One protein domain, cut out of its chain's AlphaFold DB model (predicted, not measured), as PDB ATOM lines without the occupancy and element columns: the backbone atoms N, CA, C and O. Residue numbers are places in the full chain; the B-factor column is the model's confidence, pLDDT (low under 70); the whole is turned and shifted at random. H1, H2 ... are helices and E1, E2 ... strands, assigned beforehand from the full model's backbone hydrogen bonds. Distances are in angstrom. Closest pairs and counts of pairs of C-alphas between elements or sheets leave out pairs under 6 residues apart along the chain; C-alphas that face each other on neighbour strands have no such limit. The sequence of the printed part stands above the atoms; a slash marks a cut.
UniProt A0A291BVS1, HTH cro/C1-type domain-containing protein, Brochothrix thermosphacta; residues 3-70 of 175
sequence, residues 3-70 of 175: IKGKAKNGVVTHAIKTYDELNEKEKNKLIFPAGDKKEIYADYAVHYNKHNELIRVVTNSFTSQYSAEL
ATOM      1  N   ILE A   3      47.139 -51.787  21.659       87.00
ATOM      2  CA  ILE A   3      45.921 -52.295  22.306       87.00
ATOM      3  C   ILE A   3      45.366 -51.224  23.244       87.00
ATOM      4  O   ILE A   3      46.029 -50.828  24.199       87.00
ATOM      5  N   LYS A   4      44.134 -50.777  22.992       86.75
ATOM      6  CA  LYS A   4      43.420 -49.798  23.824       86.75
ATOM      7  C   LYS A   4      42.471 -50.455  24.825       86.75
ATOM      8  O   LYS A   4      42.149 -49.840  25.835       86.75
ATOM      9  N   GLY A   5      42.027 -51.687  24.566       85.19
ATOM     10  CA  GLY A   5      41.086 -52.389  25.436       85.19
ATOM     11  C   GLY A   5      41.233 -53.905  25.399       85.19
ATOM     12  O   GLY A   5      41.426 -54.499  24.334       85.19
ATOM     13  N   LYS A   6      41.112 -54.523  26.578       89.62
ATOM     14  CA  LYS A   6      41.032 -55.974  26.770       89.62
ATOM     15  C   LYS A   6      39.840 -56.319  27.659       89.62
ATOM     16  O   LYS A   6      39.514 -55.582  28.589       89.62
ATOM     17  N   ALA A   7      39.188 -57.437  27.376       84.00
ATOM     18  CA  ALA A   7      38.159 -58.008  28.232       84.00
ATOM     19  C   ALA A   7      38.781 -58.803  29.395       84.00
ATOM     20  O   ALA A   7      39.959 -59.156  29.370       84.00
ATOM     21  N   LYS A   8      37.976 -59.111  30.424       83.06
ATOM     22  CA  LYS A   8      38.419 -59.856  31.622       83.06
ATOM     23  C   LYS A   8      38.973 -61.255  31.306       83.06
ATOM     24  O   LYS A   8      39.750 -61.786  32.084       83.06
ATOM     25  N   ASN A   9      38.590 -61.826  30.165       81.50
ATOM     26  CA  ASN A   9      39.075 -63.103  29.641       81.50
ATOM     27  C   ASN A   9      40.360 -62.974  28.793       81.50
ATOM     28  O   ASN A   9      40.755 -63.933  28.143       81.50
ATOM     29  N   GLY A  10      40.993 -61.796  28.751       81.06
ATOM     30  CA  GLY A  10      42.247 -61.555  28.029       81.06
ATOM     31  C   GLY A  10      42.094 -61.221  26.541       81.06
ATOM     32  O   GLY A  10      43.070 -60.803  25.917       81.06
ATOM     33  N   VAL A  11      40.886 -61.332  25.980       85.62
ATOM     34  CA  VAL A  11      40.606 -61.029  24.566       85.62
ATOM     35  C   VAL A  11      40.735 -59.526  24.306       85.62
ATOM     36  O   VAL A  11      40.220 -58.704  25.067       85.62
ATOM     37  N   VAL A  12      41.417 -59.157  23.220       86.69
ATOM     38  CA  VAL A  12      41.548 -57.763  22.776       86.69
ATOM     39  C   VAL A  12      40.206 -57.297  22.230       86.69
ATOM     40  O   VAL A  12      39.704 -57.884  21.285       86.69
ATOM     41  N   THR A  13      39.628 -56.247  22.808       88.25
ATOM     42  CA  THR A  13      38.335 -55.689  22.373       88.25
ATOM     43  C   THR A  13      38.498 -54.442  21.513       88.25
ATOM     44  O   THR A  13      37.631 -54.131  20.696       88.25
ATOM     45  N   HIS A  14      39.604 -53.717  21.680       89.88
ATOM     46  CA  HIS A  14      39.894 -52.506  20.924       89.88
ATOM     47  C   HIS A  14      41.397 -52.396  20.668       89.88
ATOM     48  O   HIS A  14      42.197 -52.353  21.610       89.88
ATOM     49  N   ALA A  15      41.769 -52.330  19.395       90.44
ATOM     50  CA  ALA A  15      43.138 -52.123  18.950       90.44
ATOM     51  C   ALA A  15      43.203 -51.033  17.878       90.44
ATOM     52  O   ALA A  15      42.280 -50.877  17.087       90.44
ATOM     53  N   ILE A  16      44.318 -50.315  17.849       90.31
ATOM     54  CA  ILE A  16      44.689 -49.388  16.787       90.31
ATOM     55  C   ILE A  16      45.807 -50.049  15.985       90.31
ATOM     56  O   ILE A  16      46.795 -50.528  16.553       90.31
ATOM     57  N   LYS A  17      45.624 -50.103  14.673       89.94
ATOM     58  CA  LYS A  17      46.518 -50.768  13.726       89.94
ATOM     59  C   LYS A  17      46.828 -49.850  12.552       89.94
ATOM     60  O   LYS A  17      46.003 -49.015  12.190       89.94
ATOM     61  N   THR A  18      47.989 -50.034  11.938       87.75
ATOM     62  CA  THR A  18      48.269 -49.460  10.612       87.75
ATOM     63  C   THR A  18      47.609 -50.308   9.521       87.75
ATOM     64  O   THR A  18      47.160 -51.426   9.783       87.75
ATOM     65  N   TYR A  19      47.529 -49.797   8.288       85.88
ATOM     66  CA  TYR A  19      46.885 -50.520   7.180       85.88
ATOM     67  C   TYR A  19      47.509 -51.902   6.913       85.88
ATOM     68  O   TYR A  19      46.800 -52.865   6.614       85.88
ATOM     69  N   ASP A  20      48.832 -52.005   7.050       86.50
ATOM     70  CA  ASP A  20      49.583 -53.238   6.794       86.50
ATOM     71  C   ASP A  20      49.374 -54.291   7.888       86.50
ATOM     72  O   ASP A  20      49.472 -55.487   7.630       86.50
ATOM     73  N   GLU A  21      49.004 -53.857   9.095       86.62
ATOM     74  CA  GLU A  21      48.666 -54.729  10.224       86.62
ATOM     75  C   GLU A  21      47.216 -55.253  10.167       86.62
ATOM     76  O   GLU A  21      46.811 -56.049  11.026       86.62
ATOM     77  N   LEU A  22      46.414 -54.800   9.190       86.19
ATOM     78  CA  LEU A  22      45.044 -55.267   8.989       86.19
ATOM     79  C   LEU A  22      45.013 -56.599   8.229       86.19
ATOM     80  O   LEU A  22      45.522 -56.727   7.112       86.19
ATOM     81  N   ASN A  23      44.304 -57.567   8.799       88.31
ATOM     82  CA  ASN A  23      44.008 -58.851   8.177       88.31
ATOM     83  C   ASN A  23      42.952 -58.688   7.070       88.31
ATOM     84  O   ASN A  23      42.166 -57.741   7.073       88.31
ATOM     85  N   GLU A  24      42.844 -59.658   6.161       87.12
ATOM     86  CA  GLU A  24      41.879 -59.616   5.044       87.12
ATOM     87  C   GLU A  24      40.424 -59.429   5.504       87.12
ATOM     88  O   GLU A  24      39.680 -58.628   4.940       87.12
ATOM     89  N   LYS A  25      40.032 -60.093   6.600       86.81
ATOM     90  CA  LYS A  25      38.701 -59.930   7.210       86.81
ATOM     91  C   LYS A  25      38.451 -58.507   7.719       86.81
ATOM     92  O   LYS A  25      37.322 -58.030   7.666       86.81
ATOM     93  N   GLU A  26      39.490 -57.846   8.225       87.06
ATOM     94  CA  GLU A  26      39.411 -56.467   8.710       87.06
ATOM     95  C   GLU A  26      39.343 -55.489   7.531       87.06
ATOM     96  O   GLU A  26      38.503 -54.592   7.534       87.06
ATOM     97  N   LYS A  27      40.147 -55.716   6.483       87.69
ATOM     98  CA  LYS A  27      40.139 -54.915   5.249       87.69
ATOM     99  C   LYS A  27      38.787 -54.962   4.540       87.69
ATOM    100  O   LYS A  27      38.288 -53.917   4.144       87.69
ATOM    101  N   ASN A  28      38.150 -56.131   4.463       87.56
ATOM    102  CA  ASN A  28      36.823 -56.272   3.851       87.56
ATOM    103  C   ASN A  28      35.716 -55.521   4.606       87.56
ATOM    104  O   ASN A  28      34.681 -55.207   4.025       87.56
ATOM    105  N   LYS A  29      35.906 -55.256   5.904       87.50
ATOM    106  CA  LYS A  29      34.933 -54.551   6.752       87.50
ATOM    107  C   LYS A  29      35.274 -53.070   6.940       87.50
ATOM    108  O   LYS A  29      34.510 -52.355   7.586       87.50
ATOM    109  N   LEU A  30      36.414 -52.624   6.414       88.44
ATOM    110  CA  LEU A  30      36.827 -51.229   6.437       88.44
ATOM    111  C   LEU A  30      36.010 -50.448   5.408       88.44
ATOM    112  O   LEU A  30      36.015 -50.765   4.221       88.44
ATOM    113  N   ILE A  31      35.332 -49.407   5.878       84.56
ATOM    114  CA  ILE A  31      34.553 -48.504   5.036       84.56
ATOM    115  C   ILE A  31      35.190 -47.123   5.137       84.56
ATOM    116  O   ILE A  31      35.332 -46.583   6.235       84.56
ATOM    117  N   PHE A  32      35.572 -46.567   3.989       83.38
ATOM    118  CA  PHE A  32      36.005 -45.178   3.898       83.38
ATOM    119  C   PHE A  32      34.781 -44.264   3.769       83.38
ATOM    120  O   PHE A  32      33.838 -44.619   3.053       83.38
ATOM    121  N   PRO A  33      34.768 -43.098   4.436       83.19
ATOM    122  CA  PRO A  33      33.777 -42.066   4.163       83.19
ATOM    123  C   PRO A  33      33.784 -41.661   2.682       83.19
ATOM    124  O   PRO A  33      34.789 -41.795   1.983       83.19
ATOM    125  N   ALA A  34      32.641 -41.185   2.184       78.50
ATOM    126  CA  ALA A  34      32.480 -40.858   0.772       78.50
ATOM    127  C   ALA A  34      33.499 -39.797   0.319       78.50
ATOM    128  O   ALA A  34      33.510 -38.683   0.836       78.50
ATOM    129  N   GLY A  35      34.325 -40.150  -0.671       78.25
ATOM    130  CA  GLY A  35      35.365 -39.278  -1.226       78.25
ATOM    131  C   GLY A  35      36.749 -39.435  -0.590       78.25
ATOM    132  O   GLY A  35      37.726 -38.971  -1.180       78.25
ATOM    133  N   ASP A  36      36.861 -40.137   0.540       83.12
ATOM    134  CA  ASP A  36      38.138 -40.356   1.215       83.12
ATOM    135  C   ASP A  36      38.882 -41.587   0.668       83.12
ATOM    136  O   ASP A  36      38.297 -42.561   0.188       83.12
ATOM    137  N   LYS A  37      40.216 -41.545   0.748       84.44
ATOM    138  CA  LYS A  37      41.128 -42.619   0.321       84.44
ATOM    139  C   LYS A  37      41.923 -43.161   1.503       84.44
ATOM    140  O   LYS A  37      42.095 -42.489   2.515       84.44
ATOM    141  N   LYS A  38      42.506 -44.355   1.344       82.56
ATOM    142  CA  LYS A  38      43.359 -44.978   2.374       82.56
ATOM    143  C   LYS A  38      44.522 -44.087   2.830       82.56
ATOM    144  O   LYS A  38      44.825 -44.061   4.012       82.56
ATOM    145  N   GLU A  39      45.116 -43.333   1.904       83.25
ATOM    146  CA  GLU A  39      46.315 -42.499   2.104       83.25
ATOM    147  C   GLU A  39      46.091 -41.327   3.068       83.25
ATOM    148  O   GLU A  39      47.038 -40.774   3.621       83.25
ATOM    149  N   ILE A  40      44.828 -40.960   3.282       84.19
ATOM    150  CA  ILE A  40      44.422 -39.868   4.163       84.19
ATOM    151  C   ILE A  40      44.600 -40.258   5.641       84.19
ATOM    152  O   ILE A  40      44.807 -39.392   6.494       84.19
ATOM    153  N   TYR A  41      44.577 -41.558   5.953       85.88
ATOM    154  CA  TYR A  41      44.580 -42.071   7.320       85.88
ATOM    155  C   TYR A  41      45.898 -42.750   7.678       85.88
ATOM    156  O   TYR A  41      46.438 -43.545   6.914       85.88
ATOM    157  N   ALA A  42      46.396 -42.455   8.876       87.38
ATOM    158  CA  ALA A  42      47.591 -43.077   9.435       87.38
ATOM    159  C   ALA A  42      47.270 -44.404  10.135       87.38
ATOM    160  O   ALA A  42      48.050 -45.355  10.068       87.38
ATOM    161  N   ASP A  43      46.125 -44.471  10.818       89.75
ATOM    162  CA  ASP A  43      45.741 -45.626  11.617       89.75
ATOM    163  C   ASP A  43      44.230 -45.912  11.594       89.75
ATOM    164  O   ASP A  43      43.385 -45.084  11.234       89.75
ATOM    165  N   TYR A  44      43.902 -47.148  11.964       90.31
ATOM    166  CA  TYR A  44      42.557 -47.709  11.931       90.31
ATOM    167  C   TYR A  44      42.226 -48.339  13.279       90.31
ATOM    168  O   TYR A  44      43.015 -49.103  13.845       90.31
ATOM    169  N   ALA A  45      41.036 -48.037  13.784       90.06
ATOM    170  CA  ALA A  45      40.498 -48.619  14.999       90.06
ATOM    171  C   ALA A  45      39.742 -49.907  14.664       90.06
ATOM    172  O   ALA A  45      38.742 -49.900  13.941       90.06
ATOM    173  N   VAL A  46      40.209 -51.021  15.218       90.75
ATOM    174  CA  VAL A  46      39.574 -52.329  15.100       90.75
ATOM    175  C   VAL A  46      38.873 -52.680  16.405       90.75
ATOM    176  O   VAL A  46      39.477 -52.662  17.483       90.75
ATOM    177  N   HIS A  47      37.600 -53.047  16.292       89.88
ATOM    178  CA  HIS A  47      36.764 -53.445  17.414       89.88
ATOM    179  C   HIS A  47      36.381 -54.919  17.329       89.88
ATOM    180  O   HIS A  47      35.810 -55.371  16.335       89.88
ATOM    181  N   TYR A  48      36.612 -55.628  18.426       89.62
ATOM    182  CA  TYR A  48      36.288 -57.034  18.611       89.62
ATOM    183  C   TYR A  48      35.318 -57.211  19.779       89.62
ATOM    184  O   TYR A  48      35.323 -56.432  20.740       89.62
ATOM    185  N   ASN A  49      34.488 -58.252  19.720       88.88
ATOM    186  CA  ASN A  49      33.660 -58.648  20.853       88.88
ATOM    187  C   ASN A  49      34.463 -59.486  21.868       88.88
ATOM    188  O   ASN A  49      35.617 -59.854  21.649       88.88
ATOM    189  N   LYS A  50      33.840 -59.821  23.005       87.12
ATOM    190  CA  LYS A  50      34.470 -60.647  24.056       87.12
ATOM    191  C   LYS A  50      34.733 -62.099  23.621       87.12
ATOM    192  O   LYS A  50      35.456 -62.802  24.322       87.12
ATOM    193  N   HIS A  51      34.163 -62.525  22.492       86.69
ATOM    194  CA  HIS A  51      34.324 -63.841  21.868       86.69
ATOM    195  C   HIS A  51      35.337 -63.827  20.710       86.69
ATOM    196  O   HIS A  51      35.455 -64.815  19.995       86.69
ATOM    197  N   ASN A  52      36.098 -62.735  20.551       84.75
ATOM    198  CA  ASN A  52      37.126 -62.558  19.521       84.75
ATOM    199  C   ASN A  52      36.591 -62.458  18.076       84.75
ATOM    200  O   ASN A  52      37.309 -62.713  17.112       84.75
ATOM    201  N   GLU A  53      35.336 -62.048  17.905       86.81
ATOM    202  CA  GLU A  53      34.724 -61.809  16.598       86.81
ATOM    203  C   GLU A  53      34.790 -60.324  16.225       86.81
ATOM    204  O   GLU A  53      34.590 -59.437  17.063       86.81
ATOM    205  N   LEU A  54      35.058 -60.048  14.947       89.69
ATOM    206  CA  LEU A  54      35.222 -58.693  14.426       89.69
ATOM    207  C   LEU A  54      33.877 -57.953  14.339       89.69
ATOM    208  O   LEU A  54      33.018 -58.280  13.515       89.69
ATOM    209  N   ILE A  55      33.733 -56.875  15.108       89.88
ATOM    210  CA  ILE A  55      32.537 -56.024  15.096       89.88
ATOM    211  C   ILE A  55      32.621 -55.014  13.956       89.88
ATOM    212  O   ILE A  55      31.756 -55.007  13.085       89.88
ATOM    213  N   ARG A  56      33.653 -54.164  13.951       88.81
ATOM    214  CA  ARG A  56      33.821 -53.090  12.962       88.81
ATOM    215  C   ARG A  56      35.270 -52.627  12.875       88.81
ATOM    216  O   ARG A  56      36.018 -52.753  13.846       88.81
ATOM    217  N   VAL A  57      35.611 -52.039  11.735       90.12
ATOM    218  CA  VAL A  57      36.877 -51.342  11.498       90.12
ATOM    219  C   VAL A  57      36.543 -49.919  11.075       90.12
ATOM    220  O   VAL A  57      35.707 -49.729  10.194       90.12
ATOM    221  N   VAL A  58      37.146 -48.930  11.730       89.19
ATOM    222  CA  VAL A  58      36.862 -47.510  11.498       89.19
ATOM    223  C   VAL A  58      38.172 -46.763  11.270       89.19
ATOM    224  O   VAL A  58      39.187 -47.067  11.896       89.19
ATOM    225  N   THR A  59      38.152 -45.784  10.375       89.38
ATOM    226  CA  THR A  59      39.230 -44.804  10.206       89.38
ATOM    227  C   THR A  59      39.419 -44.002  11.496       89.38
ATOM    228  O   THR A  59      38.429 -43.534  12.058       89.38
ATOM    229  N   ASN A  60      40.653 -43.850  11.980       85.88
ATOM    230  CA  ASN A  60      40.914 -43.205  13.269       85.88
ATOM    231  C   ASN A  60      41.614 -41.848  13.102       85.88
ATOM    232  O   ASN A  60      40.954 -40.813  13.174       85.88
ATOM    233  N   SER A  61      42.921 -41.837  12.847       84.25
ATOM    234  CA  SER A  61      43.717 -40.609  12.760       84.25
ATOM    235  C   SER A  61      44.122 -40.319  11.322       84.25
ATOM    236  O   SER A  61      44.496 -41.219  10.568       84.25
ATOM    237  N   PHE A  62      44.099 -39.041  10.957       86.12
ATOM    238  CA  PHE A  62      44.661 -38.563   9.699       86.12
ATOM    239  C   PHE A  62      46.190 -38.610   9.714       86.12
ATOM    240  O   PHE A  62      46.818 -38.564  10.774       86.12
ATOM    241  N   THR A  63      46.800 -38.662   8.533       85.81
ATOM    242  CA  THR A  63      48.244 -38.458   8.404       85.81
ATOM    243  C   THR A  63      48.637 -37.043   8.837       85.81
ATOM    244  O   THR A  63      47.846 -36.093   8.784       85.81
ATOM    245  N   SER A  64      49.885 -36.876   9.279       80.75
ATOM    246  CA  SER A  64      50.419 -35.566   9.674       80.75
ATOM    247  C   SER A  64      50.347 -34.552   8.527       80.75
ATOM    248  O   SER A  64      50.035 -33.387   8.746       80.75
ATOM    249  N   GLN A  65      50.557 -35.016   7.294       79.00
ATOM    250  CA  GLN A  65      50.458 -34.198   6.086       79.00
ATOM    251  C   GLN A  65      49.022 -33.718   5.847       79.00
ATOM    252  O   GLN A  65      48.785 -32.518   5.735       79.00
ATOM    253  N   TYR A  66      48.044 -34.628   5.865       80.75
ATOM    254  CA  TYR A  66      46.649 -34.264   5.615       80.75
ATOM    255  C   TYR A  66      46.046 -33.399   6.730       80.75
ATOM    256  O   TYR A  66      45.274 -32.480   6.472       80.75
ATOM    257  N   SER A  67      46.424 -33.644   7.985       77.56
ATOM    258  CA  SER A  67      45.977 -32.803   9.101       77.56
ATOM    259  C   SER A  67      46.524 -31.371   9.017       77.56
ATOM    260  O   SER A  67      45.783 -30.434   9.315       77.56
ATOM    261  N   ALA A  68      47.763 -31.178   8.549       78.56
ATOM    262  CA  ALA A  68      48.309 -29.849   8.269       78.56
ATOM    263  C   ALA A  68      47.556 -29.151   7.122       78.56
ATOM    264  O   ALA A  68      47.188 -27.984   7.246       78.56
ATOM    265  N   GLU A  69      47.248 -29.867   6.036       76.81
ATOM    266  CA  GLU A  69      46.435 -29.332   4.936       76.81
ATOM    267  C   GLU A  69      45.025 -28.929   5.388       76.81
ATOM    268  O   GLU A  69      44.523 -27.876   4.986       76.81
ATOM    269  N   LEU A  70      44.385 -29.732   6.244       79.44
ATOM    270  CA  LEU A  70      43.082 -29.406   6.821       79.44
ATOM    271  C   LEU A  70      43.142 -28.144   7.682       79.44
ATOM    272  O   LEU A  70      42.255 -27.301   7.564       79.44
TER     273      LEU A  70
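Overview. This is residues 3 to 70 of the 175 residues of the protein "HTH cro/C1-type domain-containing protein" of Brochothrix thermosphacta (UniProt A0A291BVS1). The model is a small sheet of two antiparallel hairpins side by side, E1 with E2 and E3 with E4, with the short helix H1 packed over one face toward the E4 edge. A second short helix, H2, lies off the sheet toward one end of the long axis, and a long unnamed stretch, residues 30 to 43, leads from H1 back to E3. The printed part has 68 residues with two named helices and four named strands, in the order E1 E2 H1 E3 E4 H2, and the class is mixed, helices and strands. The sheet's order is E1 - E2 - E3 - E4, all antiparallel. The whole is only just compact, close to loose, with a radius of gyration of the C-alphas of 13.0 A, and its outline of 42 by 21 by 18 A is only just a rod.

Along the chain. E1, residues 3 to 6, begins at C-alpha 3, (45.921, -52.295, 22.306), and is 7.6 A long. E2, residues 12 to 17, is 12.5 A long. H1, residues 24 to 29, spans 8.8 A from C-alpha 24 at (41.879, -59.616, 5.044). E3, residues 44 to 48, is 13.1 A long, and E4, residues 54 to 59, is 15.1 A long. H2, residues 64 to 70, spans 10.0 A and ends at C-alpha 70, (43.082, -29.406, 6.821).

Arrangement. E1 and E2 form a hairpin at 171 degrees, with N 4 and O 14 within hydrogen-bond range at 2.9 A. E2 and E3 are antiparallel at 165 degrees, with N 44 and O 17 at 2.8 A. E3 and E4 form a hairpin at 164 degrees, with N 45 and O 58 at 2.8 A. E1 and E4 are the edge strands, and the sheet is twisted, its C-alphas lying up to 4.4 A off the best plane. H1 is on the sheet at a height over the sheet of 8.9 A, only just over E3 and E4 with 3 C-alphas on each. It runs across the strands, at 75 degrees to E3 on the local plane. The closest C-alphas of H1 and E4 are those of Lys 29 and Val 57, 6.0 A apart. H2 is not on the sheet and is apart from H1. Every O i to N i+4 pair is within hydrogen-bond range in H2, and 1 of 2 in H1.

Size, cuts and confidence. The two C-alphas farthest apart are those of Asn 9 and Glu 69, 42.5 A. The printed part has no cut. The link from H1 to E3 is long, with 14 residues. The mean pLDDT of the printed part is 85.9, no printed residue is under 70, and the mean for H2 is 79.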